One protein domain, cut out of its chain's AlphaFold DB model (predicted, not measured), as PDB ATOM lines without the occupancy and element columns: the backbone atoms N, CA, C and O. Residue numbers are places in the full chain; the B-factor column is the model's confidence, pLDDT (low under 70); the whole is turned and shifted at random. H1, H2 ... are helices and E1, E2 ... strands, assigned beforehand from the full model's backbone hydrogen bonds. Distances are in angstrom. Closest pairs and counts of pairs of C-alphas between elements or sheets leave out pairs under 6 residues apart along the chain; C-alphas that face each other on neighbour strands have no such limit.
ATOM      1  N   ASP A 200     181.080 196.394 149.802       92.94
ATOM      2  CA  ASP A 200     181.137 194.932 149.839       92.94
ATOM      3  C   ASP A 200     179.845 194.219 149.408       92.94
ATOM      4  O   ASP A 200     179.916 193.052 149.019       92.94
ATOM      5  N   PHE A 201     178.686 194.881 149.509       93.44
ATOM      6  CA  PHE A 201     177.374 194.323 149.157       93.44
ATOM      7  C   PHE A 201     177.054 194.448 147.661       93.44
ATOM      8  O   PHE A 201     176.168 193.742 147.193       93.44
ATOM      9  N   PHE A 202     177.762 195.302 146.911       91.69
ATOM     10  CA  PHE A 202     177.597 195.431 145.455       91.69
ATOM     11  C   PHE A 202     178.475 194.455 144.669       91.69
ATOM     12  O   PHE A 202     178.239 194.208 143.486       91.69
ATOM     13  N   VAL A 203     179.504 193.894 145.307       84.56
ATOM     14  CA  VAL A 203     180.391 192.922 144.667       84.56
ATOM     15  C   VAL A 203     179.627 191.611 144.503       84.56
ATOM     16  O   VAL A 203     179.416 190.891 145.478       84.56
ATOM     17  N   VAL A 204     179.220 191.292 143.270       63.47
ATOM     18  CA  VAL A 204     178.564 190.021 142.933       63.47
ATOM     19  C   VAL A 204     179.525 188.878 143.232       63.47
ATOM     20  O   VAL A 204     180.499 188.648 142.513       63.47
ATOM     21  N   ARG A 205     179.262 188.145 144.311       67.06
ATOM     22  CA  ARG A 205     180.069 186.980 144.668       67.06
ATOM     23  C   ARG A 205     179.459 185.760 144.025       67.06
ATOM     24  O   ARG A 205     178.649 185.058 144.626       67.06
ATOM     25  N   ASN A 206     179.898 185.497 142.796       54.56
ATOM     26  CA  ASN A 206     179.789 184.181 142.182       54.56
ATOM     27  C   ASN A 206     180.709 183.218 142.939       54.56
ATOM     28  O   ASN A 206     181.733 182.769 142.432       54.56
ATOM     29  N   ASN A 207     180.353 182.900 144.183       52.53
ATOM     30  CA  ASN A 207     180.888 181.721 144.832       52.53
ATOM     31  C   ASN A 207     180.267 180.533 144.094       52.53
ATOM     32  O   ASN A 207     179.142 180.131 144.379       52.53
ATOM     33  N   ASN A 208     180.997 180.082 143.067       47.34
ATOM     34  CA  ASN A 208     180.862 178.843 142.306       47.34
ATOM     35  C   ASN A 208     179.889 177.850 142.936       47.34
ATOM     36  O   ASN A 208     180.168 177.444 144.058       47.34
ATOM     37  N   ALA A 209     178.828 177.475 142.196       52.16
ATOM     38  CA  ALA A 209     178.081 176.198 142.112       52.16
ATOM     39  C   ALA A 209     177.997 175.232 143.325       52.16
ATOM     40  O   ALA A 209     177.564 174.088 143.187       52.16
ATOM     41  N   ASN A 210     178.388 175.657 144.516       58.88
ATOM     42  CA  ASN A 210     178.452 174.863 145.721       58.88
ATOM     43  C   ASN A 210     177.063 174.837 146.336       58.88
ATOM     44  O   ASN A 210     176.351 175.845 146.359       58.88
ATOM     45  N   LYS A 211     176.677 173.664 146.845       78.75
ATOM     46  CA  LYS A 211     175.440 173.483 147.604       78.75
ATOM     47  C   LYS A 211     175.362 174.568 148.677       78.75
ATOM     48  O   LYS A 211     176.172 174.572 149.598       78.75
ATOM     49  N   LYS A 212     174.395 175.476 148.543       88.44
ATOM     50  CA  LYS A 212     174.059 176.466 149.568       88.44
ATOM     51  C   LYS A 212     173.463 175.714 150.764       88.44
ATOM     52  O   LYS A 212     172.375 175.157 150.601       88.44
ATOM     53  N   PRO A 213     174.161 175.628 151.914       93.44
ATOM     54  CA  PRO A 213     173.715 174.812 153.045       93.44
ATOM     55  C   PRO A 213     172.444 175.336 153.717       93.44
ATOM     56  O   PRO A 213     171.807 174.578 154.441       93.44
ATOM     57  N   TYR A 214     172.083 176.602 153.484       97.19
ATOM     58  CA  TYR A 214     170.913 177.232 154.089       97.19
ATOM     59  C   TYR A 214     169.903 177.682 153.034       97.19
ATOM     60  O   TYR A 214     170.263 178.235 151.991       97.19
ATOM     61  N   ASP A 215     168.620 177.511 153.331       97.75
ATOM     62  CA  ASP A 215     167.538 178.065 152.524       97.75
ATOM     63  C   ASP A 215     167.379 179.565 152.781       97.75
ATOM     64  O   ASP A 215     167.167 180.326 151.837       97.75
ATOM     65  N   PHE A 216     167.554 180.003 154.031       98.50
ATOM     66  CA  PHE A 216     167.435 181.404 154.437       98.50
ATOM     67  C   PHE A 216     168.630 181.888 155.256       98.50
ATOM     68  O   PHE A 216     169.219 181.135 156.030       98.50
ATOM     69  N   VAL A 217     168.927 183.185 155.155       98.06
ATOM     70  CA  VAL A 217     169.802 183.898 156.091       98.06
ATOM     71  C   VAL A 217     169.133 185.153 156.637       98.06
ATOM     72  O   VAL A 217     168.597 185.965 155.887       98.06
ATOM     73  N   TYR A 218     169.214 185.344 157.951       97.75
ATOM     74  CA  TYR A 218     168.928 186.604 158.627       97.75
ATOM     75  C   TYR A 218     170.211 187.151 159.256       97.75
ATOM     76  O   TYR A 218     170.957 186.419 159.904       97.75
ATOM     77  N   TYR A 219     170.452 188.454 159.119       95.44
ATOM     78  CA  TYR A 219     171.584 189.125 159.753       95.44
ATOM     79  C   TYR A 219     171.165 190.413 160.470       95.44
ATOM     80  O   TYR A 219     170.300 191.177 160.024       95.44
ATOM     81  N   GLY A 220     171.800 190.664 161.614       92.19
ATOM     82  CA  GLY A 220     171.608 191.856 162.438       92.19
ATOM     83  C   GLY A 220     170.930 191.585 163.782       92.19
ATOM     84  O   GLY A 220     170.690 190.448 164.183       92.19
ATOM     85  N   SER A 221     170.658 192.658 164.520       90.81
ATOM     86  CA  SER A 221     170.167 192.559 165.897       90.81
ATOM     87  C   SER A 221     168.683 192.194 165.973       90.81
ATOM     88  O   SER A 221     167.888 192.667 165.165       90.81
ATOM     89  N   PHE A 222     168.292 191.421 166.985       92.81
ATOM     90  CA  PHE A 222     166.888 191.216 167.344       92.81
ATOM     91  C   PHE A 222     166.363 192.376 168.192       92.81
ATOM     92  O   PHE A 222     167.008 192.807 169.149       92.81
ATOM     93  N   HIS A 223     165.189 192.887 167.839       90.00
ATOM     94  CA  HIS A 223     164.454 193.913 168.581       90.00
ATOM     95  C   HIS A 223     162.955 193.594 168.547       90.00
ATOM     96  O   HIS A 223     162.536 192.617 167.933       90.00
ATOM     97  N   LYS A 224     162.140 194.412 169.221       90.00
ATOM     98  CA  LYS A 224     160.694 194.181 169.393       90.00
ATOM     99  C   LYS A 224     159.911 194.016 168.079       90.00
ATOM    100  O   LYS A 224     158.843 193.405 168.101       90.00
ATOM    101  N   ASP A 225     160.435 194.553 166.977       90.81
ATOM    102  CA  ASP A 225     159.805 194.550 165.648       90.81
ATOM    103  C   ASP A 225     160.267 193.375 164.774       90.81
ATOM    104  O   ASP A 225     159.814 193.253 163.641       90.81
ATOM    105  N   ILE A 226     161.147 192.509 165.289       94.44
ATOM    106  CA  ILE A 226     161.440 191.211 164.678       94.44
ATOM    107  C   ILE A 226     160.380 190.206 165.128       94.44
ATOM    108  O   ILE A 226     160.068 190.097 166.319       94.44
ATOM    109  N   ASP A 227     159.804 189.504 164.164       95.69
ATOM    110  CA  ASP A 227     158.818 188.457 164.370       95.69
ATOM    111  C   ASP A 227     159.541 187.118 164.572       95.69
ATOM    112  O   ASP A 227     160.126 186.560 163.648       95.69
ATOM    113  N   ASN A 228     159.571 186.626 165.810       97.06
ATOM    114  CA  ASN A 228     160.221 185.351 166.114       97.06
ATOM    115  C   ASN A 228     159.338 184.160 165.721       97.06
ATOM    116  O   ASN A 228     159.866 183.112 165.357       97.06
ATOM    117  N   ASP A 229     158.015 184.319 165.771       97.06
ATOM    118  CA  ASP A 229     157.065 183.234 165.526       97.06
ATOM    119  C   ASP A 229     157.080 182.840 164.051       97.06
ATOM    120  O   ASP A 229     157.062 181.652 163.717       97.06
ATOM    121  N   ILE A 230     157.221 183.820 163.153       96.81
ATOM    122  CA  ILE A 230     157.375 183.536 161.725       96.81
ATOM    123  C   ILE A 230     158.706 182.847 161.411       96.81
ATOM    124  O   ILE A 230     158.729 181.938 160.585       96.81
ATOM    125  N   ILE A 231     159.799 183.194 162.105       98.19
ATOM    126  CA  ILE A 231     161.092 182.503 161.951       98.19
ATOM    127  C   ILE A 231     160.949 181.031 162.359       98.19
ATOM    128  O   ILE A 231     161.399 180.151 161.629       98.19
ATOM    129  N   ILE A 232     160.280 180.758 163.487       98.25
ATOM    130  CA  ILE A 232     159.992 179.392 163.956       98.25
ATOM    131  C   ILE A 232     159.092 178.652 162.960       98.25
ATOM    132  O   ILE A 232     159.290 177.470 162.698       98.25
ATOM    133  N   SER A 233     158.095 179.326 162.386       97.75
ATOM    134  CA  SER A 233     157.207 178.726 161.388       97.75
ATOM    135  C   SER A 233     157.968 178.315 160.123       97.75
ATOM    136  O   SER A 233     157.827 177.183 159.658       97.75
ATOM    137  N   ILE A 234     158.832 179.198 159.609       97.88
ATOM    138  CA  ILE A 234     159.673 178.942 158.432       97.88
ATOM    139  C   ILE A 234     160.667 177.808 158.717       97.88
ATOM    140  O   ILE A 234     160.849 176.924 157.876       97.88
ATOM    141  N   SER A 235     161.263 177.772 159.916       98.12
ATOM    142  CA  SER A 235     162.275 176.768 160.263       98.12
ATOM    143  C   SER A 235     161.734 175.335 160.306       98.12
ATOM    144  O   SER A 235     162.501 174.387 160.175       98.12
ATOM    145  N   LYS A 236     160.412 175.131 160.387       97.50
ATOM    146  CA  LYS A 236     159.801 173.789 160.309       97.50
ATOM    147  C   LYS A 236     160.061 173.072 158.982       97.50
ATOM    148  O   LYS A 236     159.993 171.848 158.942       97.50
ATOM    149  N   LYS A 237     160.308 173.815 157.896       97.44
ATOM    150  CA  LYS A 237     160.510 173.258 156.544       97.44
ATOM    151  C   LYS A 237     161.799 173.720 155.870       97.44
ATOM    152  O   LYS A 237     162.141 173.195 154.815       97.44
ATOM    153  N   HIS A 238     162.487 174.696 156.451       98.19
ATOM    154  CA  HIS A 238     163.629 175.350 155.831       98.19
ATOM    155  C   HIS A 238     164.779 175.509 156.815       98.19
ATOM    156  O   HIS A 238     164.579 175.819 157.988       98.19
ATOM    157  N   SER A 239     165.994 175.356 156.307       98.31
ATOM    158  CA  SER A 239     167.223 175.636 157.049       98.31
ATOM    159  C   SER A 239     167.493 177.147 157.099       98.31
ATOM    160  O   SER A 239     167.467 177.827 156.069       98.31
ATOM    161  N   ILE A 240     167.752 177.692 158.293       98.69
ATOM    162  CA  ILE A 240     167.946 179.133 158.514       98.69
ATOM    163  C   ILE A 240     169.291 179.396 159.195       98.69
ATOM    164  O   ILE A 240     169.559 178.897 160.286       98.69
ATOM    165  N   LEU A 241     170.106 180.258 158.592       98.50
ATOM    166  CA  LEU A 241     171.276 180.856 159.227       98.50
ATOM    167  C   LEU A 241     170.909 182.198 159.874       98.50
ATOM    168  O   LEU A 241     170.399 183.100 159.213       98.50
ATOM    169  N   ILE A 242     171.217 182.373 161.155       98.50
ATOM    170  CA  ILE A 242     171.062 183.630 161.892       98.50
ATOM    171  C   ILE A 242     172.443 184.168 162.260       98.50
ATOM    172  O   ILE A 242     173.177 183.532 163.006       98.50
ATOM    173  N   ILE A 243     172.782 185.372 161.800       97.06
ATOM    174  CA  ILE A 243     174.034 186.070 162.127       97.06
ATOM    175  C   ILE A 243     173.710 187.215 163.096       97.06
ATOM    176  O   ILE A 243     173.298 188.303 162.678       97.06
ATOM    177  N   SER A 244     173.838 186.968 164.404       94.88
ATOM    178  CA  SER A 244     173.426 187.921 165.446       94.88
ATOM    179  C   SER A 244     174.083 187.666 166.805       94.88
ATOM    180  O   SER A 244     174.304 186.528 167.200       94.88
ATOM    181  N   ASN A 245     174.336 188.734 167.569       90.50
ATOM    182  CA  ASN A 245     174.843 188.646 168.948       90.50
ATOM    183  C   ASN A 245     173.734 188.569 170.006       90.50
ATOM    184  O   ASN A 245     174.028 188.379 171.183       90.50
ATOM    185  N   ASN A 246     172.472 188.773 169.625       93.69
ATOM    186  CA  ASN A 246     171.351 188.814 170.562       93.69
ATOM    187  C   ASN A 246     170.154 187.983 170.080       93.69
ATOM    188  O   ASN A 246     169.008 188.371 170.299       93.69
ATOM    189  N   CYS A 247     170.430 186.850 169.424       95.75
ATOM    190  CA  CYS A 247     169.412 185.880 169.027       95.75
ATOM    191  C   CYS A 247     168.628 185.376 170.263       95.75
ATOM    192  O   CYS A 247     169.264 184.878 171.198       95.75
ATOM    193  N   PRO A 248     167.287 185.509 170.299       95.69
ATOM    194  CA  PRO A 248     166.453 185.053 171.407       95.69
ATOM    195  C   PRO A 248     166.572 183.548 171.667       95.69
ATOM    196  O   PRO A 248     166.553 182.760 170.727       95.69
ATOM    197  N   ASN A 249     166.590 183.143 172.944       95.62
ATOM    198  CA  ASN A 249     166.724 181.738 173.368       95.62
ATOM    199  C   ASN A 249     165.721 180.789 172.692       95.62
ATOM    200  O   ASN A 249     166.079 179.656 172.392       95.62
ATOM    201  N   ILE A 250     164.499 181.258 172.412       95.94
ATOM    202  CA  ILE A 250     163.463 180.460 171.740       95.94
ATOM    203  C   ILE A 250     163.907 179.940 170.363       95.94
ATOM    204  O   ILE A 250     163.487 178.862 169.964       95.94
ATOM    205  N   LEU A 251     164.792 180.658 169.662       97.00
ATOM    206  CA  LEU A 251     165.289 180.263 168.341       97.00
ATOM    207  C   LEU A 251     166.469 179.286 168.409       97.00
ATOM    208  O   LEU A 251     166.698 178.554 167.454       97.00
ATOM    209  N   HIS A 252     167.206 179.242 169.527       93.88
ATOM    210  CA  HIS A 252     168.313 178.287 169.711       93.88
ATOM    211  C   HIS A 252     167.822 176.849 169.899       93.88
ATOM    212  O   HIS A 252     168.584 175.916 169.687       93.88
ATOM    213  N   GLY A 253     166.560 176.665 170.300       89.50
ATOM    214  CA  GLY A 253     165.947 175.344 170.458       89.50
ATOM    215  C   GLY A 253     165.409 174.731 169.161       89.50
ATOM    216  O   GLY A 253     164.870 173.629 169.202       89.50
ATOM    217  N   CYS A 254     165.497 175.427 168.023       95.75
ATOM    218  CA  CYS A 254     164.987 174.932 166.745       95.75
ATOM    219  C   CYS A 254     166.078 174.186 165.961       95.75
ATOM    220  O   CYS A 254     167.092 174.785 165.612       95.75
ATOM    221  N   GLU A 255     165.837 172.922 165.598       95.31
ATOM    222  CA  GLU A 255     166.824 172.051 164.923       95.31
ATOM    223  C   GLU A 255     167.344 172.610 163.586       95.31
ATOM    224  O   GLU A 255     168.525 172.487 163.273       95.31
ATOM    225  N   ASN A 256     166.487 173.287 162.817       98.12
ATOM    226  CA  ASN A 256     166.832 173.842 161.503       98.12
ATOM    227  C   ASN A 256     167.390 175.274 161.558       98.12
ATOM    228  O   ASN A 256     167.511 175.929 160.520       98.12
ATOM    229  N   ILE A 257     167.708 175.794 162.748       98.56
ATOM    230  CA  ILE A 257     168.276 177.132 162.923       98.56
ATOM    231  C   ILE A 257     169.734 177.015 163.364       98.56
ATOM    232  O   ILE A 257     170.045 176.510 164.435       98.56
ATOM    233  N   THR A 258     170.644 177.562 162.560       98.31
ATOM    234  CA  THR A 258     172.048 177.746 162.946       98.31
ATOM    235  C   THR A 258     172.288 179.196 163.337       98.31
ATOM    236  O   THR A 258     172.046 180.101 162.541       98.31
ATOM    237  N   VAL A 259     172.801 179.437 164.543       97.94
ATOM    238  CA  VAL A 259     173.124 180.787 165.029       97.94
ATOM    239  C   VAL A 259     174.639 181.001 165.027       97.94
ATOM    240  O   VAL A 259     175.384 180.254 165.655       97.94
ATOM    241  N   LYS A 260     175.098 182.055 164.351       96.62
ATOM    242  CA  LYS A 260     176.480 182.545 164.359       96.62
ATOM    243  C   LYS A 260     176.568 183.916 165.040       96.62
ATOM    244  O   LYS A 260     175.623 184.707 164.948       96.62
ATOM    245  N   PRO A 261     177.705 184.239 165.686       94.12
ATOM    246  CA  PRO A 261     177.944 185.580 166.205       94.12
ATOM    247  C   PRO A 261     177.963 186.614 165.071       94.12
ATOM    248  O   PRO A 261     178.172 186.290 163.901       94.12
ATOM    249  N   SER A 262     177.762 187.883 165.423       90.81
ATOM    250  CA  SER A 262     177.760 188.984 164.455       90.81
ATOM    251  C   SER A 262     179.119 189.133 163.774       90.81
ATOM    252  O   SER A 262     180.163 189.114 164.428       90.81
ATOM    253  N   ILE A 263     179.097 189.347 162.460       89.81
ATOM    254  CA  ILE A 263     180.291 189.552 161.641       89.81
ATOM    255  C   ILE A 263     180.459 191.052 161.383       89.81
ATOM    256  O   ILE A 263     179.634 191.671 160.718       89.81
ATOM    257  N   TYR A 264     181.534 191.641 161.913       84.94
ATOM    258  CA  TYR A 264     181.785 193.087 161.818       84.94
ATOM    259  C   TYR A 264     182.497 193.523 160.531       84.94
ATOM    260  O   TYR A 264     182.392 194.683 160.141       84.94
ATOM    261  N   SER A 265     183.226 192.621 159.872       89.12
ATOM    262  CA  SER A 265     183.786 192.887 158.543       89.12
ATOM    263  C   SER A 265     182.662 192.781 157.516       89.12
ATOM    264  O   SER A 265     182.094 191.702 157.352       89.12
ATOM    265  N   MET A 266     182.344 193.886 156.834       89.81
ATOM    266  CA  MET A 266     181.278 193.921 155.823       89.81
ATOM    267  C   MET A 266     181.571 192.948 154.678       89.81
ATOM    268  O   MET A 266     180.685 192.198 154.274       89.81
ATOM    269  N   ASN A 267     182.840 192.834 154.276       91.12
ATOM    270  CA  ASN A 267     183.293 191.804 153.356       91.12
ATOM    271  C   ASN A 267     182.945 190.390 153.843       91.12
ATOM    272  O   ASN A 267     182.237 189.656 153.161       91.12
ATOM    273  N   LYS A 268     183.371 189.996 155.046       91.81
ATOM    274  CA  LYS A 268     183.062 188.654 155.570       91.81
ATOM    275  C   LYS A 268     181.557 188.429 155.741       91.81
ATOM    276  O   LYS A 268     181.087 187.329 155.479       91.81
ATOM    277  N   LEU A 269     180.805 189.458 156.133       93.00
ATOM    278  CA  LEU A 269     179.355 189.380 156.293       93.00
ATOM    279  C   LEU A 269     178.658 189.109 154.953       93.00
ATOM    280  O   LEU A 269     177.880 188.167 154.867       93.00
ATOM    281  N   ALA A 270     178.977 189.868 153.903       92.69
ATOM    282  CA  ALA A 270     178.429 189.641 152.565       92.69
ATOM    283  C   ALA A 270     178.780 188.237 152.020       92.69
ATOM    284  O   ALA A 270     177.959 187.592 151.365       92.69
ATOM    285  N   ASN A 271     179.966 187.711 152.363       91.06
ATOM    286  CA  ASN A 271     180.387 186.351 152.000       91.06
ATOM    287  C   ASN A 271     179.524 185.310 152.705       91.06
ATOM    288  O   ASN A 271     179.050 184.367 152.079       91.06
ATOM    289  N   GLU A 272     179.311 185.493 154.005       93.81
ATOM    290  CA  GLU A 272     178.513 184.579 154.811       93.81
ATOM    291  C   GLU A 272     177.040 184.591 154.382       93.81
ATOM    292  O   GLU A 272     176.429 183.532 154.275       93.81
ATOM    293  N   ILE A 273     176.478 185.760 154.052       94.31
ATOM    294  CA  ILE A 273     175.111 185.885 153.514       94.31
ATOM    295  C   ILE A 273     174.955 185.072 152.221       94.31
ATOM    296  O   ILE A 273     173.956 184.378 152.041       94.31
ATOM    297  N   SER A 274     175.981 185.071 151.365       92.00
ATOM    298  CA  SER A 274     175.985 184.325 150.098       92.00
ATOM    299  C   SER A 274     175.928 182.796 150.275       92.00
ATOM    300  O   SER A 274     175.687 182.078 149.302       92.00
ATOM    301  N   SER A 275     176.109 182.279 151.500       92.75
ATOM    302  CA  SER A 275     175.944 180.851 151.816       92.75
ATOM    303  C   SER A 275     174.483 180.378 151.818       92.75
ATOM    304  O   SER A 275     174.233 179.173 151.790       92.75
ATOM    305  N   ALA A 276     173.512 181.296 151.818       95.12
ATOM    306  CA  ALA A 276     172.091 180.969 151.777       95.12
ATOM    307  C   ALA A 276     171.469 181.182 150.391       95.12
ATOM    308  O   ALA A 276     171.973 181.939 149.551       95.12
ATOM    309  N   LYS A 277     170.350 180.498 150.129       95.06
ATOM    310  CA  LYS A 277     169.568 180.679 148.894       95.06
ATOM    311  C   LYS A 277     168.843 182.019 148.889       95.06
ATOM    312  O   LYS A 277     168.934 182.729 147.893       95.06
ATOM    313  N   ASN A 278     168.210 182.365 150.008       96.75
ATOM    314  CA  ASN A 278     167.363 183.542 150.151       96.75
ATOM    315  C   ASN A 278     167.761 184.365 151.384       96.75
ATOM    316  O   ASN A 278     168.287 183.834 152.364       96.75
ATOM    317  N   ILE A 279     167.453 185.658 151.368       97.44
ATOM    318  CA  ILE A 279     167.542 186.525 152.546       97.44
ATOM    319  C   ILE A 279     166.175 186.580 153.234       97.44
ATOM    320  O   ILE A 279     165.144 186.705 152.580       97.44
ATOM    321  N   LEU A 280     166.159 186.520 154.563       98.19
ATOM    322  CA  LEU A 280     164.960 186.673 155.379       98.19
ATOM    323  C   LEU A 280     164.950 188.052 156.051       98.19
ATOM    324  O   LEU A 280     165.890 188.413 156.761       98.19
ATOM    325  N   LEU A 281     163.862 188.802 155.874       97.06
ATOM    326  CA  LEU A 281     163.553 190.050 156.577       97.06
ATOM    327  C   LEU A 281     162.287 189.848 157.437       97.06
ATOM    328  O   LEU A 281     161.188 190.213 157.004       97.06
ATOM    329  N   PRO A 282     162.424 189.267 158.646       96.38
ATOM    330  CA  PRO A 282     161.312 188.821 159.482       96.38
ATOM    331  C   PRO A 282     160.753 189.977 160.327       96.38
ATOM    332  O   PRO A 282     160.787 189.951 161.556       96.38
ATOM    333  N   TYR A 283     160.319 191.055 159.679       94.75
ATOM    334  CA  TYR A 283     159.737 192.211 160.357       94.75
ATOM    335  C   TYR A 283     158.246 192.005 160.636       94.75
ATOM    336  O   TYR A 283     157.499 191.547 159.770       94.75
ATOM    337  N   LYS A 284     157.797 192.421 161.822       93.06
ATOM    338  CA  LYS A 284     156.372 192.505 162.162       93.06
ATOM    339  C   LYS A 284     155.678 193.549 161.295       93.06
ATOM    340  O   LYS A 284     156.261 194.591 160.987       93.06
ATOM    341  N   ASN A 285     154.407 193.317 160.975       87.50
ATOM    342  CA  ASN A 285     153.528 194.335 160.397       87.50
ATOM    343  C   ASN A 285     153.196 195.385 161.472       87.50
ATOM    344  O   ASN A 285     152.356 195.148 162.337       87.50
ATOM    345  N   SER A 286     153.903 196.520 161.469       80.94
ATOM    346  CA  SER A 286     153.675 197.619 162.414       80.94
ATOM    347  C   SER A 286     153.777 198.983 161.732       80.94
ATOM    348  O   SER A 286     154.582 199.165 160.820       80.94
ATOM    349  N   GLN A 287     153.014 199.958 162.240       72.44
ATOM    350  CA  GLN A 287     153.025 201.346 161.760       72.44
ATOM    351  C   GLN A 287     154.416 201.992 161.869       72.44
ATOM    352  O   GLN A 287     154.794 202.829 161.057       72.44
ATOM    353  N   PHE A 288     155.221 201.581 162.853       75.06
ATOM    354  CA  PHE A 288     156.588 202.081 162.999       75.06
ATOM    355  C   PHE A 288     157.436 201.767 161.760       75.06
ATOM    356  O   PHE A 288     158.125 202.651 161.248       75.06
ATOM    357  N   MET A 289     157.336 200.537 161.239       76.38
ATOM    358  CA  MET A 289     158.095 200.116 160.057       76.38
ATOM    359  C   MET A 289     157.708 200.901 158.796       76.38
ATOM    360  O   MET A 289     158.495 200.948 157.856       76.38
ATOM    361  N   GLU A 290     156.544 201.559 158.780       69.69
ATOM    362  CA  GLU A 290     156.113 202.394 157.654       69.69
ATOM    363  C   GLU A 290     156.934 203.682 157.523       69.69
ATOM    364  O   GLU A 290     157.166 204.196 156.426       69.69
ATOM    365  N   THR A 291     157.430 204.165 158.662       67.06
ATOM    366  CA  THR A 291     158.077 205.473 158.807       67.06
ATOM    367  C   THR A 291     159.602 205.418 158.753       67.06
ATOM    368  O   THR A 291     160.260 206.444 158.913       67.06
ATOM    369  N   ILE A 292     160.186 204.241 158.527       69.38
ATOM    370  CA  ILE A 292     161.638 204.078 158.429       69.38
ATOM    371  C   ILE A 292     162.038 203.594 157.037       69.38
ATOM    372  O   ILE A 292     161.287 202.880 156.372       69.38
ATOM    373  N   THR A 293     163.248 203.958 156.618       75.12
ATOM    374  CA  THR A 293     163.934 203.358 155.471       75.12
ATOM    375  C   THR A 293     164.990 202.396 156.019       75.12
ATOM    376  O   THR A 293     166.082 202.828 156.389       75.12
ATOM    377  N   PRO A 294     164.709 201.083 156.153       81.25
ATOM    378  CA  PRO A 294     165.672 200.170 156.750       81.25
ATOM    379  C   PRO A 294     166.895 200.023 155.844       81.25
ATOM    380  O   PRO A 294     166.779 199.537 154.720       81.25
ATOM    381  N   ALA A 295     168.085 200.341 156.361       88.31
ATOM    382  CA  ALA A 295     169.349 200.151 155.640       88.31
ATOM    383  C   ALA A 295     169.509 198.722 155.078       88.31
ATOM    384  O   ALA A 295     170.031 198.536 153.981       88.31
ATOM    385  N   LYS A 296     168.976 197.714 155.787       90.75
ATOM    386  CA  LYS A 296     168.989 196.314 155.337       90.75
ATOM    387  C   LYS A 296     168.244 196.090 154.023       90.75
ATOM    388  O   LYS A 296     168.643 195.221 153.264       90.75
ATOM    389  N   ILE A 297     167.183 196.846 153.734       92.06
ATOM    390  CA  ILE A 297     166.466 196.693 152.461       92.06
ATOM    391  C   ILE A 297     167.372 197.097 151.301       92.06
ATOM    392  O   ILE A 297     167.450 196.374 150.313       92.06
ATOM    393  N   LEU A 298     168.110 198.201 151.430       93.62
ATOM    394  CA  LEU A 298     169.049 198.619 150.388       93.62
ATOM    395  C   LEU A 298     170.230 197.650 150.267       93.62
ATOM    396  O   LEU A 298     170.630 197.326 149.156       93.62
ATOM    397  N   GLN A 299     170.717 197.104 151.385       94.38
ATOM    398  CA  GLN A 299     171.729 196.040 151.384       94.38
ATOM    399  C   GLN A 299     171.247 194.772 150.662       94.38
ATOM    400  O   GLN A 299     171.986 194.194 149.872       94.38
ATOM    401  N   VAL A 300     170.002 194.346 150.901       93.81
ATOM    402  CA  VAL A 300     169.384 193.207 150.203       93.81
ATOM    403  C   VAL A 300     169.280 193.471 148.706       93.81
ATOM    404  O   VAL A 300     169.635 192.603 147.913       93.81
ATOM    405  N   LYS A 301     168.821 194.668 148.321       94.56
ATOM    406  CA  LYS A 301     168.736 195.050 146.912       94.56
ATOM    407  C   LYS A 301     170.116 195.080 146.259       94.56
ATOM    408  O   LYS A 301     170.233 194.628 145.134       94.56
ATOM    409  N   ALA A 302     171.155 195.546 146.950       94.62
ATOM    410  CA  ALA A 302     172.518 195.575 146.414       94.62
ATOM    411  C   ALA A 302     173.098 194.170 146.168       94.62
ATOM    412  O   ALA A 302     173.747 193.960 145.147       94.62
ATOM    413  N   LEU A 303     172.808 193.210 147.058       92.88
ATOM    414  CA  LEU A 303     173.276 191.821 146.953       92.88
ATOM    415  C   LEU A 303     172.647 191.028 145.801       92.88
ATOM    416  O   LEU A 303     173.160 189.962 145.462       92.88
ATOM    417  N   SER A 304     171.524 191.491 145.243       91.75
ATOM    418  CA  SER A 304     170.780 190.785 144.188       91.75
ATOM    419  C   SER A 304     170.462 189.322 144.528       91.75
ATOM    420  O   SER A 304     170.565 188.427 143.689       91.75
ATOM    421  N   MET A 305     170.052 189.065 145.772       92.62
ATOM    422  CA  MET A 305     169.579 187.751 146.217       92.62
ATOM    423  C   MET A 305     168.054 187.735 146.357       92.62
ATOM    424  O   MET A 305     167.479 188.761 146.735       92.62
ATOM    425  N   PRO A 306     167.386 186.585 146.133       95.62
ATOM    426  CA  PRO A 306     165.974 186.458 146.455       95.62
ATOM    427  C   PRO A 306     165.729 186.749 147.937       95.62
ATOM    428  O   PRO A 306     166.544 186.397 148.797       95.62
ATOM    429  N   VAL A 307     164.612 187.398 148.247       96.62
ATOM    430  CA  VAL A 307     164.288 187.839 149.607       96.62
ATOM    431  C   VAL A 307     162.853 187.493 149.971       96.62
ATOM    432  O   VAL A 307     161.951 187.661 149.160       96.62
ATOM    433  N   LEU A 308     162.650 187.086 151.222       97.81
ATOM    434  CA  LEU A 308     161.347 187.032 151.870       97.81
ATOM    435  C   LEU A 308     161.256 188.136 152.927       97.81
ATOM    436  O   LEU A 308     161.974 188.104 153.928       97.81
ATOM    437  N   CYS A 309     160.361 189.101 152.731       96.62
ATOM    438  CA  CYS A 309     160.026 190.118 153.718       96.62
ATOM    439  C   CYS A 309     158.622 189.894 154.266       96.62
ATOM    440  O   CYS A 309     157.632 190.034 153.557       96.62
ATOM    441  N   THR A 310     158.528 189.596 155.558       94.81
ATOM    442  CA  THR A 310     157.245 189.273 156.202       94.81
ATOM    443  C   THR A 310     156.381 190.502 156.477       94.81
ATOM    444  O   THR A 310     155.201 190.375 156.790       94.81
ATOM    445  N   ASN A 311     156.956 191.702 156.365       94.00
ATOM    446  CA  ASN A 311     156.211 192.944 156.483       94.00
ATOM    447  C   ASN A 311     155.671 193.359 155.104       94.00
ATOM    448  O   ASN A 311     156.439 193.752 154.223       94.00
ATOM    449  N   HIS A 312     154.349 193.315 154.930       91.19
ATOM    450  CA  HIS A 312     153.701 193.580 153.641       91.19
ATOM    451  C   HIS A 312     153.849 195.034 153.183       91.19
ATOM    452  O   HIS A 312     153.946 195.297 151.984       91.19
ATOM    453  N   TYR A 313     153.906 195.986 154.120       89.25
ATOM    454  CA  TYR A 313     154.108 197.391 153.779       89.25
ATOM    455  C   TYR A 313     155.495 197.611 153.166       89.25
ATOM    456  O   TYR A 313     155.610 198.202 152.095       89.25
ATOM    457  N   LEU A 314     156.546 197.099 153.812       90.62
ATOM    458  CA  LEU A 314     157.916 197.174 153.301       90.62
ATOM    459  C   LEU A 314     158.063 196.395 151.996       90.62
ATOM    460  O   LEU A 314     158.677 196.901 151.058       90.62
ATOM    461  N   SER A 315     157.455 195.208 151.925       92.81
ATOM    462  CA  SER A 315     157.377 194.400 150.708       92.81
ATOM    463  C   SER A 315     156.840 195.209 149.529       92.81
ATOM    464  O   SER A 315     157.523 195.347 148.514       92.81
ATOM    465  N   LYS A 316     155.680 195.850 149.701       92.06
ATOM    466  CA  LYS A 316     155.058 196.693 148.677       92.06
ATOM    467  C   LYS A 316     155.878 197.948 148.367       92.06
ATOM    468  O   LYS A 316     156.116 198.245 147.202       92.06
ATOM    469  N   LYS A 317     156.320 198.682 149.394       89.88
ATOM    470  CA  LYS A 317     157.050 199.957 149.255       89.88
ATOM    471  C   LYS A 317     158.362 199.792 148.489       89.88
ATOM    472  O   LYS A 317     158.721 200.670 147.711       89.88
ATOM    473  N   TYR A 318     159.072 198.689 148.711       91.06
ATOM    474  CA  TYR A 318     160.393 198.458 148.124       91.06
ATOM    475  C   TYR A 318     160.406 197.429 146.991       91.06
ATOM    476  O   TYR A 318     161.486 197.159 146.459       91.06
ATOM    477  N   ASN A 319     159.231 196.919 146.603       94.19
ATOM    478  CA  ASN A 319     159.048 195.890 145.581       94.19
ATOM    479  C   ASN A 319     159.934 194.658 145.842       94.19
ATOM    480  O   ASN A 319     160.828 194.333 145.059       94.19
ATOM    481  N   ILE A 320     159.726 194.038 147.006       94.81
ATOM    482  CA  ILE A 320     160.393 192.802 147.442       94.81
ATOM    483  C   ILE A 320     159.337 191.756 147.825       94.81
ATOM    484  O   ILE A 320     158.246 192.134 148.250       94.81
ATOM    485  N   SER A 321     159.624 190.455 147.699       95.75
ATOM    486  CA  SER A 321     158.605 189.419 147.940       95.75
ATOM    487  C   SER A 321     158.162 189.343 149.407       95.75
ATOM    488  O   SER A 321     158.968 189.517 150.325       95.75
ATOM    489  N   SER A 322     156.873 189.071 149.618       95.25
ATOM    490  CA  SER A 322     156.295 188.674 150.912       95.25
ATOM    491  C   SER A 322     155.696 187.265 150.896       95.25
ATOM    492  O   SER A 322     155.141 186.832 151.904       95.25
ATOM    493  N   ASP A 323     155.845 186.541 149.783       95.12
ATOM    494  CA  ASP A 323     155.380 185.167 149.630       95.12
ATOM    495  C   ASP A 323     156.577 184.213 149.579       95.12
ATOM    496  O   ASP A 323     157.480 184.343 148.753       95.12
ATOM    497  N   ILE A 324     156.579 183.231 150.477       95.69
ATOM    498  CA  ILE A 324     157.611 182.194 150.529       95.69
ATOM    499  C   ILE A 324     157.561 181.257 149.311       95.69
ATOM    500  O   ILE A 324     158.573 180.644 148.981       95.69
ATOM    501  N   GLY A 325     156.407 181.143 148.645       94.94
ATOM    502  CA  GLY A 325     156.240 180.370 147.415       94.94
ATOM    503  C   GLY A 325     156.708 181.097 146.152       94.94
ATOM    504  O   GLY A 325     156.968 180.436 145.150       94.94
ATOM    505  N   ASP A 326     156.855 182.423 146.210       94.94
ATOM    506  CA  ASP A 326     157.187 183.281 145.066       94.94
ATOM    507  C   ASP A 326     158.257 184.322 145.442       94.94
ATOM    508  O   ASP A 326     158.044 185.539 145.476       94.94
ATOM    509  N   MET A 327     159.442 183.835 145.815       95.62
ATOM    510  CA  MET A 327     160.588 184.689 146.124       95.62
ATOM    511  C   MET A 327     161.350 185.042 144.847       95.62
ATOM    512  O   MET A 327     161.868 184.165 144.158       95.62
ATOM    513  N   TYR A 328     161.498 186.337 144.581       95.00
ATOM    514  CA  TYR A 328     162.237 186.851 143.431       95.00
ATOM    515  C   TYR A 328     163.422 187.721 143.857       95.00
ATOM    516  O   TYR A 328     163.473 188.251 144.972       95.00
ATOM    517  N   ILE A 329     164.384 187.870 142.944       95.44
ATOM    518  CA  ILE A 329     165.505 188.800 143.096       95.44
ATOM    519  C   ILE A 329     164.965 190.223 142.901       95.44
ATOM    520  O   ILE A 329     164.440 190.521 141.826       95.44
ATOM    521  N   PRO A 330     165.059 191.109 143.906       94.44
ATOM    522  CA  PRO A 330     164.563 192.468 143.770       94.44
ATOM    523  C   PRO A 330     165.438 193.277 142.807       94.44
ATOM    524  O   PRO A 330     166.615 192.974 142.620       94.44
ATOM    525  N   ILE A 331     164.875 194.345 142.230       94.06
ATOM    526  CA  ILE A 331     165.622 195.259 141.350       94.06
ATOM    527  C   ILE A 331     166.836 195.796 142.109       94.06
ATOM    528  O   ILE A 331     166.681 196.435 143.157       94.06
ATOM    529  N   GLN A 332     168.027 195.535 141.574       93.31
ATOM    530  CA  GLN A 332     169.280 195.929 142.199       93.31
ATOM    531  C   GLN A 332     169.380 197.455 142.298       93.31
ATOM    532  O   GLN A 332     169.001 198.173 141.373       93.31
ATOM    533  N   VAL A 333     169.873 197.952 143.432       93.31
ATOM    534  CA  VAL A 333     170.276 199.362 143.563       93.31
ATOM    535  C   VAL A 333     171.706 199.522 143.061       93.31
ATOM    536  O   VAL A 333     172.521 198.625 143.275       93.31
ATOM    537  N   GLY A 334     172.016 200.631 142.393       92.31
ATOM    538  CA  GLY A 334     173.346 200.843 141.842       92.31
ATOM    539  C   GLY A 334     174.355 201.380 142.868       92.31
ATOM    540  O   GLY A 334     173.995 201.702 144.010       92.31
ATOM    541  N   PRO A 335     175.639 201.489 142.477       92.19
ATOM    542  CA  PRO A 335     176.710 201.992 143.334       92.19
ATOM    543  C   PRO A 335     176.475 203.407 143.861       92.19
ATOM    544  O   PRO A 335     177.123 203.800 144.824       92.19
ATOM    545  N   GLU A 336     175.564 204.195 143.290       93.19
ATOM    546  CA  GLU A 336     175.165 205.503 143.817       93.19
ATOM    547  C   GLU A 336     174.672 205.430 145.273       93.19
ATOM    548  O   GLU A 336     174.787 206.410 146.000       93.19
TER     549      GLU A 336
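What this domain is: This is residues 200 to 336 of the 354 residues of an uncharacterized protein of Morganella morganii (UniProt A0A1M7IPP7). A strongly twisted sheet of five short parallel strands forms the core, with H1 over one face and H3 and H5 over the other. H2 and H6 only graze the sheet, and H4 packs on H6 away from it. The printed part has 137 residues, with under half in named elements, which run E1 H1 E2 H2 E3 H3 E4 H4 H5 E5 H6; the sheet's order is E3 E2 E1 E4 E5, and the class is mixed, helices and strands. The whole is compact and rounded, with a radius of gyration of the C-alphas of 14.1 A and spans of 37 by 35 by 30 A.

How they stand to each other: E1, residues 214 to 219, is the parallel neighbour of E2, residues 240 to 243, with N 218 and O 241 2.8 A apart, and of E4, residues 276 to 281, with N 217 and O 278 2.9 A apart. The edge strands are E3, residues 257 to 260, beside E2 with N 258 and O 240 2.9 A apart, and E5, residues 307 to 309, beside E4 with N 281 and O 308 2.8 A apart. Pairing is staggered: E4 pairs with E1 over 276 to 279 and with E5 over 279 to 281. H1, residues 228 to 235, is on the sheet at a height of 9.3 A, along the strands. On the opposite face are H3, residues 266 to 273, at a height of 10.5 A over E1, and H5, residues 295 to 303, at 9.8 A over E4. H3 and H5 are close but not clearly touching, the closest C-alphas, of Ala 270 and Leu 303, being 7.9 A apart. H2, residues 249 to 252, only just touches H1, with 3 pairs of C-alphas within 8 A, the closest those of Ile 232 and Leu 251 at 6.9 A. H4, residues 287 to 290, touches H6, residues 312 to 318, the closest C-alphas being those of Glu 290 and Tyr 313 at 6.6 A. Strand-helix-strand units, parallel neighbour strands joined through helices, are E1 H1 E2, E2 H2 E3 and E4 H4 H5 E5; E3 H3 E4 is a split one, with E2 and E1 between its strands; each crossover is right-handed. Every O i to N i+4 pair is within hydrogen-bond range in H1, H3, H5 and H6; H2 and H4 are too short for one.

Where its parts are: E1 begins at C-alpha 214 (170.913, 177.232, 154.089) and is 13.2 A long; E4 is 13.4 A. H5, the longest helix, measures 12.7 A. H6 ends at C-alpha 318 (160.393, 198.458, 148.124).

The domain as a whole: The C-alphas farthest apart, of Gly 253 and Glu 336, are 41.3 A apart. The printed part has no cut and no long link; residues 200 to 213 and 319 to 336 hold no named element. Residues 204 to 210 and 290 to 292 have pLDDT under 70.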